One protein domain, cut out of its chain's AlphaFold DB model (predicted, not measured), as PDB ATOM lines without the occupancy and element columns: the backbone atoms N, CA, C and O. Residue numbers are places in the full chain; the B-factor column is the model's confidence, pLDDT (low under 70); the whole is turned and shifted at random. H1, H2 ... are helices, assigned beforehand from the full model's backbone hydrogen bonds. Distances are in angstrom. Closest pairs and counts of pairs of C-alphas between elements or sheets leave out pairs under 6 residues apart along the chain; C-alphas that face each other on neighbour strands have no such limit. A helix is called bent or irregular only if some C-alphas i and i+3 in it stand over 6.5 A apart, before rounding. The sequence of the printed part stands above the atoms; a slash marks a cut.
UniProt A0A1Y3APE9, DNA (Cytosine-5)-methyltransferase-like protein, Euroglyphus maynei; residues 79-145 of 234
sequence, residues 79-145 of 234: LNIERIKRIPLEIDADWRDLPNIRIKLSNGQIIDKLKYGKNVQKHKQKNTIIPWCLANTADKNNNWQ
ATOM      1  N   LEU A  79     119.927 138.313 105.683       95.81
ATOM      2  CA  LEU A  79     119.684 137.497 104.492       95.81
ATOM      3  C   LEU A  79     120.575 136.245 104.435       95.81
ATOM      4  O   LEU A  79     120.118 135.188 104.006       95.81
ATOM      5  N   ASN A  80     121.842 136.337 104.847       95.50
ATOM      6  CA  ASN A  80     122.731 135.175 104.874       95.50
ATOM      7  C   ASN A  80     122.355 134.200 105.994       95.50
ATOM      8  O   ASN A  80     122.422 132.994 105.772       95.50
ATOM      9  N   ILE A  81     121.914 134.694 107.153       95.56
ATOM     10  CA  ILE A  81     121.373 133.843 108.222       95.56
ATOM     11  C   ILE A  81     120.117 133.112 107.735       95.56
ATOM     12  O   ILE A  81     120.033 131.893 107.858       95.56
ATOM     13  N   GLU A  82     119.191 133.821 107.088       96.75
ATOM     14  CA  GLU A  82     117.979 133.220 106.524       96.75
ATOM     15  C   GLU A  82     118.289 132.178 105.439       96.75
ATOM     16  O   GLU A  82     117.602 131.157 105.352       96.75
ATOM     17  N   ARG A  83     119.339 132.384 104.634       97.44
ATOM     18  CA  ARG A  83     119.836 131.354 103.711       97.44
ATOM     19  C   ARG A  83     120.314 130.126 104.473       97.44
ATOM     20  O   ARG A  83     119.822 129.040 104.209       97.44
ATOM     21  N   ILE A  84     121.208 130.295 105.447       96.69
ATOM     22  CA  ILE A  84     121.777 129.186 106.229       96.69
ATOM     23  C   ILE A  84     120.683 128.375 106.937       96.69
ATOM     24  O   ILE A  84     120.740 127.146 106.920       96.69
ATOM     25  N   LYS A  85     119.682 129.039 107.529       96.62
ATOM     26  CA  LYS A  85     118.529 128.390 108.181       96.62
ATOM     27  C   LYS A  85     117.727 127.490 107.231       96.62
ATOM     28  O   LYS A  85     117.061 126.570 107.686       96.62
ATOM     29  N   ARG A  86     117.789 127.747 105.921       96.88
ATOM     30  CA  ARG A  86     117.069 127.002 104.876       96.88
ATOM     31  C   ARG A  86     117.917 125.963 104.153       96.88
ATOM     32  O   ARG A  86     117.366 125.245 103.329       96.88
ATOM     33  N   ILE A  87     119.216 125.884 104.437       95.75
ATOM     34  CA  ILE A  87     120.059 124.792 103.948       95.75
ATOM     35  C   ILE A  87     119.750 123.550 104.791       95.75
ATOM     36  O   ILE A  87     119.942 123.622 106.015       95.75
ATOM     37  N   PRO A  88     119.301 122.437 104.180       94.50
ATOM     38  CA  PRO A  88     119.098 121.175 104.883       94.50
ATOM     39  C   PRO A  88     120.335 120.740 105.680       94.50
ATOM     40  O   PRO A  88     121.467 121.083 105.344       94.50
ATOM     41  N   LEU A  89     120.127 119.960 106.741       93.00
ATOM     42  CA  LEU A  89     121.222 119.357 107.518       93.00
ATOM     43  C   LEU A  89     121.793 118.090 106.854       93.00
ATOM     44  O   LEU A  89     122.684 117.447 107.406       93.00
ATOM     45  N   GLU A  90     121.273 117.715 105.684       90.81
ATOM     46  CA  GLU A  90     121.733 116.558 104.924       90.81
ATOM     47  C   GLU A  90     123.169 116.749 104.418       90.81
ATOM     48  O   GLU A  90     123.640 117.861 104.163       90.81
ATOM     49  N   ILE A  91     123.882 115.630 104.273       87.19
ATOM     50  CA  ILE A  91     125.244 115.639 103.739       87.19
ATOM     51  C   ILE A  91     125.200 116.194 102.311       87.19
ATOM     52  O   ILE A  91     124.363 115.802 101.508       87.19
ATOM     53  N   ASP A  92     126.125 117.106 102.016       87.75
ATOM     54  CA  ASP A  92     126.280 117.776 100.717       87.75
ATOM     55  C   ASP A  92     125.174 118.750 100.297       87.75
ATOM     56  O   ASP A  92     125.297 119.345  99.224       87.75
ATOM     57  N   ALA A  93     124.210 119.024 101.180       93.00
ATOM     58  CA  ALA A  93     123.288 120.138 101.007       93.00
ATOM     59  C   ALA A  93     124.041 121.481 100.960       93.00
ATOM     60  O   ALA A  93     124.942 121.747 101.770       93.00
ATOM     61  N   ASP A  94     123.687 122.327  99.995       95.25
ATOM     62  CA  ASP A  94     124.332 123.610  99.733       95.25
ATOM     63  C   ASP A  94     123.372 124.626  99.080       95.25
ATOM     64  O   ASP A  94     122.150 124.489  99.145       95.25
ATOM     65  N   TRP A  95     123.892 125.715  98.500       96.12
ATOM     66  CA  TRP A  95     123.071 126.785  97.922       96.12
ATOM     67  C   TRP A  95     122.041 126.307  96.883       96.12
ATOM     68  O   TRP A  95     121.054 127.013  96.659       96.12
ATOM     69  N   ARG A  96     122.268 125.152  96.242       95.56
ATOM     70  CA  ARG A  96     121.366 124.560  95.241       95.56
ATOM     71  C   ARG A  96     120.048 124.095  95.858       95.56
ATOM     72  O   ARG A  96     119.038 124.075  95.161       95.56
ATOM     73  N   ASP A  97     120.046 123.819  97.158       96.62
ATOM     74  CA  ASP A  97     118.881 123.365  97.924       96.62
ATOM     75  C   ASP A  97     118.050 124.528  98.492       96.62
ATOM     76  O   ASP A  97     117.024 124.327  99.144       96.62
ATOM     77  N   LEU A  98     118.466 125.776  98.244       97.12
ATOM     78  CA  LEU A  98     117.734 126.946  98.710       97.12
ATOM     79  C   LEU A  98     116.371 127.082  98.008       97.12
ATOM     80  O   LEU A  98     116.297 127.097  96.777       97.12
ATOM     81  N   PRO A  99     115.279 127.310  98.759       97.50
ATOM     82  CA  PRO A  99     113.954 127.438  98.171       97.50
ATOM     83  C   PRO A  99     113.778 128.787  97.460       97.50
ATOM     84  O   PRO A  99     114.112 129.852  97.991       97.50
ATOM     85  N   ASN A 100     113.164 128.772  96.273       97.50
ATOM     86  CA  ASN A 100     112.829 129.993  95.537       97.50
ATOM     87  C   ASN A 100     111.512 130.629  96.030       97.50
ATOM     88  O   ASN A 100     110.467 130.559  95.371       97.50
ATOM     89  N   ILE A 101     111.553 131.240  97.212       97.19
ATOM     90  CA  ILE A 101     110.385 131.800  97.907       97.19
ATOM     91  C   ILE A 101     110.528 133.298  98.182       97.19
ATOM     92  O   ILE A 101     111.632 133.831  98.255       97.19
ATOM     93  N   ARG A 102     109.380 133.968  98.344       97.31
ATOM     94  CA  ARG A 102     109.306 135.353  98.818       97.31
ATOM     95  C   ARG A 102     109.190 135.340 100.338       97.31
ATOM     96  O   ARG A 102     108.326 134.637 100.855       97.31
ATOM     97  N   ILE A 103     110.019 136.114 101.030       96.81
ATOM     98  CA  ILE A 103     109.968 136.255 102.491       96.81
ATOM     99  C   ILE A 103     110.069 137.725 102.900       96.81
ATOM    100  O   ILE A 103     110.502 138.574 102.119       96.81
ATOM    101  N   LYS A 104     109.683 138.017 104.141       97.06
ATOM    102  CA  LYS A 104     109.906 139.310 104.788       97.06
ATOM    103  C   LYS A 104     110.901 139.106 105.928       97.06
ATOM    104  O   LYS A 104     110.667 138.256 106.781       97.06
ATOM    105  N   LEU A 105     111.997 139.854 105.904       95.44
ATOM    106  CA  LEU A 105     112.989 139.885 106.975       95.44
ATOM    107  C   LEU A 105     112.444 140.640 108.198       95.44
ATOM    108  O   LEU A 105     111.509 141.439 108.083       95.44
ATOM    109  N   SER A 106     113.041 140.412 109.365       93.25
ATOM    110  CA  SER A 106     112.710 141.091 110.624       93.25
ATOM    111  C   SER A 106     112.902 142.607 110.531       93.25
ATOM    112  O   SER A 106     112.080 143.360 111.046       93.25
ATOM    113  N   ASN A 107     113.899 143.068 109.768       91.06
ATOM    114  CA  ASN A 107     114.111 144.488 109.467       91.06
ATOM    115  C   ASN A 107     113.058 145.100 108.507       91.06
ATOM    116  O   ASN A 107     113.164 146.263 108.123       91.06
ATOM    117  N   GLY A 108     112.058 144.321 108.080       93.19
ATOM    118  CA  GLY A 108     110.984 144.734 107.179       93.19
ATOM    119  C   GLY A 108     111.299 144.593 105.688       93.19
ATOM    120  O   GLY A 108     110.384 144.712 104.868       93.19
ATOM    121  N   GLN A 109     112.549 144.301 105.319       95.25
ATOM    122  CA  GLN A 109     112.974 144.141 103.934       95.25
ATOM    123  C   GLN A 109     112.295 142.930 103.286       95.25
ATOM    124  O   GLN A 109     112.264 141.828 103.834       95.25
ATOM    125  N   ILE A 110     111.777 143.131 102.076       96.50
ATOM    126  CA  ILE A 110     111.179 142.062 101.280       96.50
ATOM    127  C   ILE A 110     112.265 141.417 100.423       96.50
ATOM    128  O   ILE A 110     113.008 142.100  99.714       96.50
ATOM    129  N   ILE A 111     112.340 140.092 100.495       97.06
ATOM    130  CA  ILE A 111     113.203 139.249  99.673       97.06
ATOM    131  C   ILE A 111     112.298 138.556  98.666       97.06
ATOM    132  O   ILE A 111     111.414 137.790  99.051       97.06
ATOM    133  N   ASP A 112     112.487 138.852  97.386       96.19
ATOM    134  CA  ASP A 112     111.638 138.335  96.318       96.19
ATOM    135  C   ASP A 112     112.166 137.010  95.753       96.19
ATOM    136  O   ASP A 112     113.317 136.611  95.961       96.19
ATOM    137  N   LYS A 113     111.299 136.321  95.004       96.69
ATOM    138  CA  LYS A 113     111.684 135.133  94.239       96.69
ATOM    139  C   LYS A 113     112.702 135.509  93.162       96.69
ATOM    140  O   LYS A 113     112.527 136.501  92.452       96.69
ATOM    141  N   LEU A 114     113.715 134.663  92.990       95.44
ATOM    142  CA  LEU A 114     114.604 134.707  91.840       95.44
ATOM    143  C   LEU A 114     113.788 134.426  90.572       95.44
ATOM    144  O   LEU A 114     113.079 133.421  90.478       95.44
ATOM    145  N   LYS A 115     113.882 135.328  89.598       93.19
ATOM    146  CA  LYS A 115     113.201 135.211  88.307       93.19
ATOM    147  C   LYS A 115     114.135 134.571  87.277       93.19
ATOM    148  O   LYS A 115     115.290 134.986  87.153       93.19
ATOM    149  N   TYR A 116     113.612 133.619  86.506       89.69
ATOM    150  CA  TYR A 116     114.323 132.924  85.426       89.69
ATOM    151  C   TYR A 116     113.808 133.371  84.048       89.69
ATOM    152  O   TYR A 116     112.648 133.752  83.912       89.69
ATOM    153  N   GLY A 117     114.663 133.323  83.022       82.06
ATOM    154  CA  GLY A 117     114.297 133.605  81.628       82.06
ATOM    155  C   GLY A 117     115.369 134.380  80.853       82.06
ATOM    156  O   GLY A 117     116.111 135.175  81.432       82.06
ATOM    157  N   LYS A 118     115.426 134.184  79.526       68.25
ATOM    158  CA  LYS A 118     116.448 134.785  78.637       68.25
ATOM    159  C   LYS A 118     116.489 136.323  78.700       68.25
ATOM    160  O   LYS A 118     117.561 136.911  78.624       68.25
ATOM    161  N   ASN A 119     115.341 136.970  78.916       64.38
ATOM    162  CA  ASN A 119     115.238 138.433  79.016       64.38
ATOM    163  C   ASN A 119     115.508 138.980  80.431       64.38
ATOM    164  O   ASN A 119     115.680 140.183  80.600       64.38
ATOM    165  N   VAL A 120     115.568 138.110  81.445       66.44
ATOM    166  CA  VAL A 120     115.741 138.481  82.861       66.44
ATOM    167  C   VAL A 120     117.216 138.453  83.279       66.44
ATOM    168  O   VAL A 120     117.634 139.218  84.144       66.44
ATOM    169  N   GLN A 121     118.035 137.614  82.636       61.72
ATOM    170  CA  GLN A 121     119.456 137.445  82.974       61.72
ATOM    171  C   GLN A 121     120.323 138.693  82.729       61.72
ATOM    172  O   GLN A 121     121.425 138.776  83.265       61.72
ATOM    173  N   LYS A 122     119.846 139.694  81.972       66.25
ATOM    174  CA  LYS A 122     120.629 140.908  81.677       66.25
ATOM    175  C   LYS A 122     120.870 141.812  82.893       66.25
ATOM    176  O   LYS A 122     121.823 142.585  82.873       66.25
ATOM    177  N   HIS A 123     120.053 141.723  83.947       81.94
ATOM    178  CA  HIS A 123     120.188 142.583  85.128       81.94
ATOM    179  C   HIS A 123     120.399 141.784  86.416       81.94
ATOM    180  O   HIS A 123     119.727 140.787  86.681       81.94
ATOM    181  N   LYS A 124     121.325 142.272  87.253       89.69
ATOM    182  CA  LYS A 124     121.621 141.704  88.573       89.69
ATOM    183  C   LYS A 124     120.386 141.783  89.469       89.69
ATOM    184  O   LYS A 124     119.964 142.876  89.843       89.69
ATOM    185  N   GLN A 125     119.863 140.630  89.876       91.62
ATOM    186  CA  GLN A 125     118.810 140.555  90.886       91.62
ATOM    187  C   GLN A 125     119.453 140.590  92.277       91.62
ATOM    188  O   GLN A 125     120.330 139.789  92.601       91.62
ATOM    189  N   LYS A 126     119.065 141.574  93.089       90.38
ATOM    190  CA  LYS A 126     119.457 141.677  94.502       90.38
ATOM    191  C   LYS A 126     118.310 141.153  95.366       90.38
ATOM    192  O   LYS A 126     117.182 141.090  94.894       90.38
ATOM    193  N   ASN A 127     118.593 140.847  96.631       93.12
ATOM    194  CA  ASN A 127     117.570 140.490  97.623       93.12
ATOM    195  C   ASN A 127     116.721 139.276  97.215       93.12
ATOM    196  O   ASN A 127     115.496 139.318  97.250       93.12
ATOM    197  N   THR A 128     117.390 138.189  96.842       96.56
ATOM    198  CA  THR A 128     116.781 136.882  96.565       96.56
ATOM    199  C   THR A 128     117.369 135.835  97.508       96.56
ATOM    200  O   THR A 128     118.556 135.916  97.851       96.56
ATOM    201  N   ILE A 129     116.569 134.846  97.930       97.44
ATOM    202  CA  ILE A 129     117.063 133.747  98.779       97.44
ATOM    203  C   ILE A 129     118.154 132.976  98.044       97.44
ATOM    204  O   ILE A 129     119.289 132.945  98.515       97.44
ATOM    205  N   ILE A 130     117.860 132.482  96.841       96.88
ATOM    206  CA  ILE A 130     118.873 131.933  95.937       96.88
ATOM    207  C   ILE A 130     119.756 133.092  95.450       96.88
ATOM    208  O   ILE A 130     119.232 134.011  94.808       96.88
ATOM    209  N   PRO A 131     121.071 133.110  95.732       95.44
ATOM    210  CA  PRO A 131     121.923 134.210  95.307       95.44
ATOM    211  C   PRO A 131     122.032 134.263  93.776       95.44
ATOM    212  O   PRO A 131     122.544 133.339  93.144       95.44
ATOM    213  N   TRP A 132     121.602 135.375  93.171       94.50
ATOM    214  CA  TRP A 132     121.630 135.548  91.713       94.50
ATOM    215  C   TRP A 132     123.020 135.331  91.109       94.50
ATOM    216  O   TRP A 132     123.129 134.755  90.037       94.50
ATOM    217  N   CYS A 133     124.090 135.764  91.784       92.19
ATOM    218  CA  CYS A 133     125.451 135.612  91.267       92.19
ATOM    219  C   CYS A 133     125.856 134.145  91.091       92.19
ATOM    220  O   CYS A 133     126.569 133.840  90.135       92.19
ATOM    221  N   LEU A 134     125.362 133.252  91.955       93.62
ATOM    222  CA  LEU A 134     125.634 131.819  91.864       93.62
ATOM    223  C   LEU A 134     124.845 131.209  90.721       93.62
ATOM    224  O   LEU A 134     125.442 130.636  89.818       93.62
ATOM    225  N   ALA A 135     123.537 131.466  90.674       93.44
ATOM    226  CA  ALA A 135     122.687 131.006  89.581       93.44
ATOM    227  C   ALA A 135     123.161 131.513  88.203       93.44
ATOM    228  O   ALA A 135     123.162 130.767  87.234       93.44
ATOM    229  N   ASN A 136     123.610 132.768  88.111       91.62
ATOM    230  CA  ASN A 136     124.035 133.393  86.857       91.62
ATOM    231  C   ASN A 136     125.360 132.838  86.309       91.62
ATOM    232  O   ASN A 136     125.645 132.982  85.123       91.62
ATOM    233  N   THR A 137     126.205 132.265  87.166       91.69
ATOM    234  CA  THR A 137     127.543 131.791  86.774       91.69
ATOM    235  C   THR A 137     127.771 130.311  87.077       91.69
ATOM    236  O   THR A 137     128.900 129.843  86.946       91.69
ATOM    237  N   ALA A 138     126.715 129.575  87.438       92.06
ATOM    238  CA  ALA A 138     126.756 128.167  87.827       92.06
ATOM    239  C   ALA A 138     127.420 127.286  86.759       92.06
ATOM    240  O   ALA A 138     128.415 126.626  87.058       92.06
ATOM    241  N   ASP A 139     126.956 127.367  85.509       92.00
ATOM    242  CA  ASP A 139     127.450 126.535  84.400       92.00
ATOM    243  C   ASP A 139     128.963 126.678  84.168       92.00
ATOM    244  O   ASP A 139     129.638 125.731  83.778       92.00
ATOM    245  N   LYS A 140     129.519 127.864  84.441       92.56
ATOM    246  CA  LYS A 140     130.948 128.162  84.244       92.56
ATOM    247  C   LYS A 140     131.829 127.749  85.422       92.56
ATOM    248  O   LYS A 140     133.046 127.753  85.283       92.56
ATOM    249  N   ASN A 141     131.240 127.444  86.577       91.19
ATOM    250  CA  ASN A 141     131.960 127.237  87.837       91.19
ATOM    251  C   ASN A 141     131.548 125.928  88.517       91.19
ATOM    252  O   ASN A 141     131.452 125.869  89.742       91.19
ATOM    253  N   ASN A 142     131.256 124.891  87.724       92.00
ATOM    254  CA  ASN A 142     130.836 123.579  88.221       92.00
ATOM    255  C   ASN A 142     129.691 123.675  89.253       92.00
ATOM    256  O   ASN A 142     129.753 123.122  90.352       92.00
ATOM    257  N   ASN A 143     128.669 124.468  88.926       92.25
ATOM    258  CA  ASN A 143     127.504 124.728  89.773       92.25
ATOM    259  C   ASN A 143     127.818 125.307  91.160       92.25
ATOM    260  O   ASN A 143     126.980 125.211  92.054       92.25
ATOM    261  N   TRP A 144     129.000 125.902  91.361       92.69
ATOM    262  CA  TRP A 144     129.434 126.433  92.657       92.69
ATOM    263  C   TRP A 144     129.224 125.437  93.810       92.69
ATOM    264  O   TRP A 144     128.805 125.820  94.905       92.69
ATOM    265  N   GLN A 145     129.457 124.150  93.540       91.75
ATOM    266  CA  GLN A 145     129.223 123.076  94.500       91.75
ATOM    267  C   GLN A 145     129.918 123.374  95.837       91.75
ATOM    268  O   GLN A 145     131.103 123.704  95.884       91.75
TER     269      GLN A 145
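What this domain is: This is residues 79 to 145 of the 234 residues of the protein "DNA (Cytosine-5)-methyltransferase-like protein" of Euroglyphus maynei (UniProt A0A1Y3APE9). Little regular structure is present: two short helices, H2 and H1, sit on either side of a flat, looping chain, and residues 87 to 131 run between them with long loops reaching out to Ile 91 and Asn 119. The printed part has 67 residues with two named helices, H1 then H2, and no named strand; the class is all helix, with 17 residues in named elements. It is compact, radius of gyration of the C-alphas 12.5 A, spanning 32 by 31 by 14 A.

Where its parts are: Find C-alpha 132 at (121.630, 135.548, 91.713); from there H2, residues 132 to 140, runs 14.0 A to C-alpha 140 at (130.948, 128.162, 84.244). H2 is irregular: C-alphas 136 and 139 are 8.0 A apart. Look to C-alpha 79 at (119.684, 137.497, 104.492) for H1, residues 79 to 86.

How they stand to each other: H2 and H1 are apart. Residues 103 to 104 pair with 110 to 111, antiparallel. In H1 every O i to N i+4 pair is within hydrogen-bond range; in H2, 3 of 5.

The domain as a whole: The farthest C-alphas, Ile 91 and Asn 119, are 35.1 A apart. The printed part has no cut; the link from H1 to H2 is long, 45 residues. Confidence is low, pLDDT under 70, at residues 118 to 122.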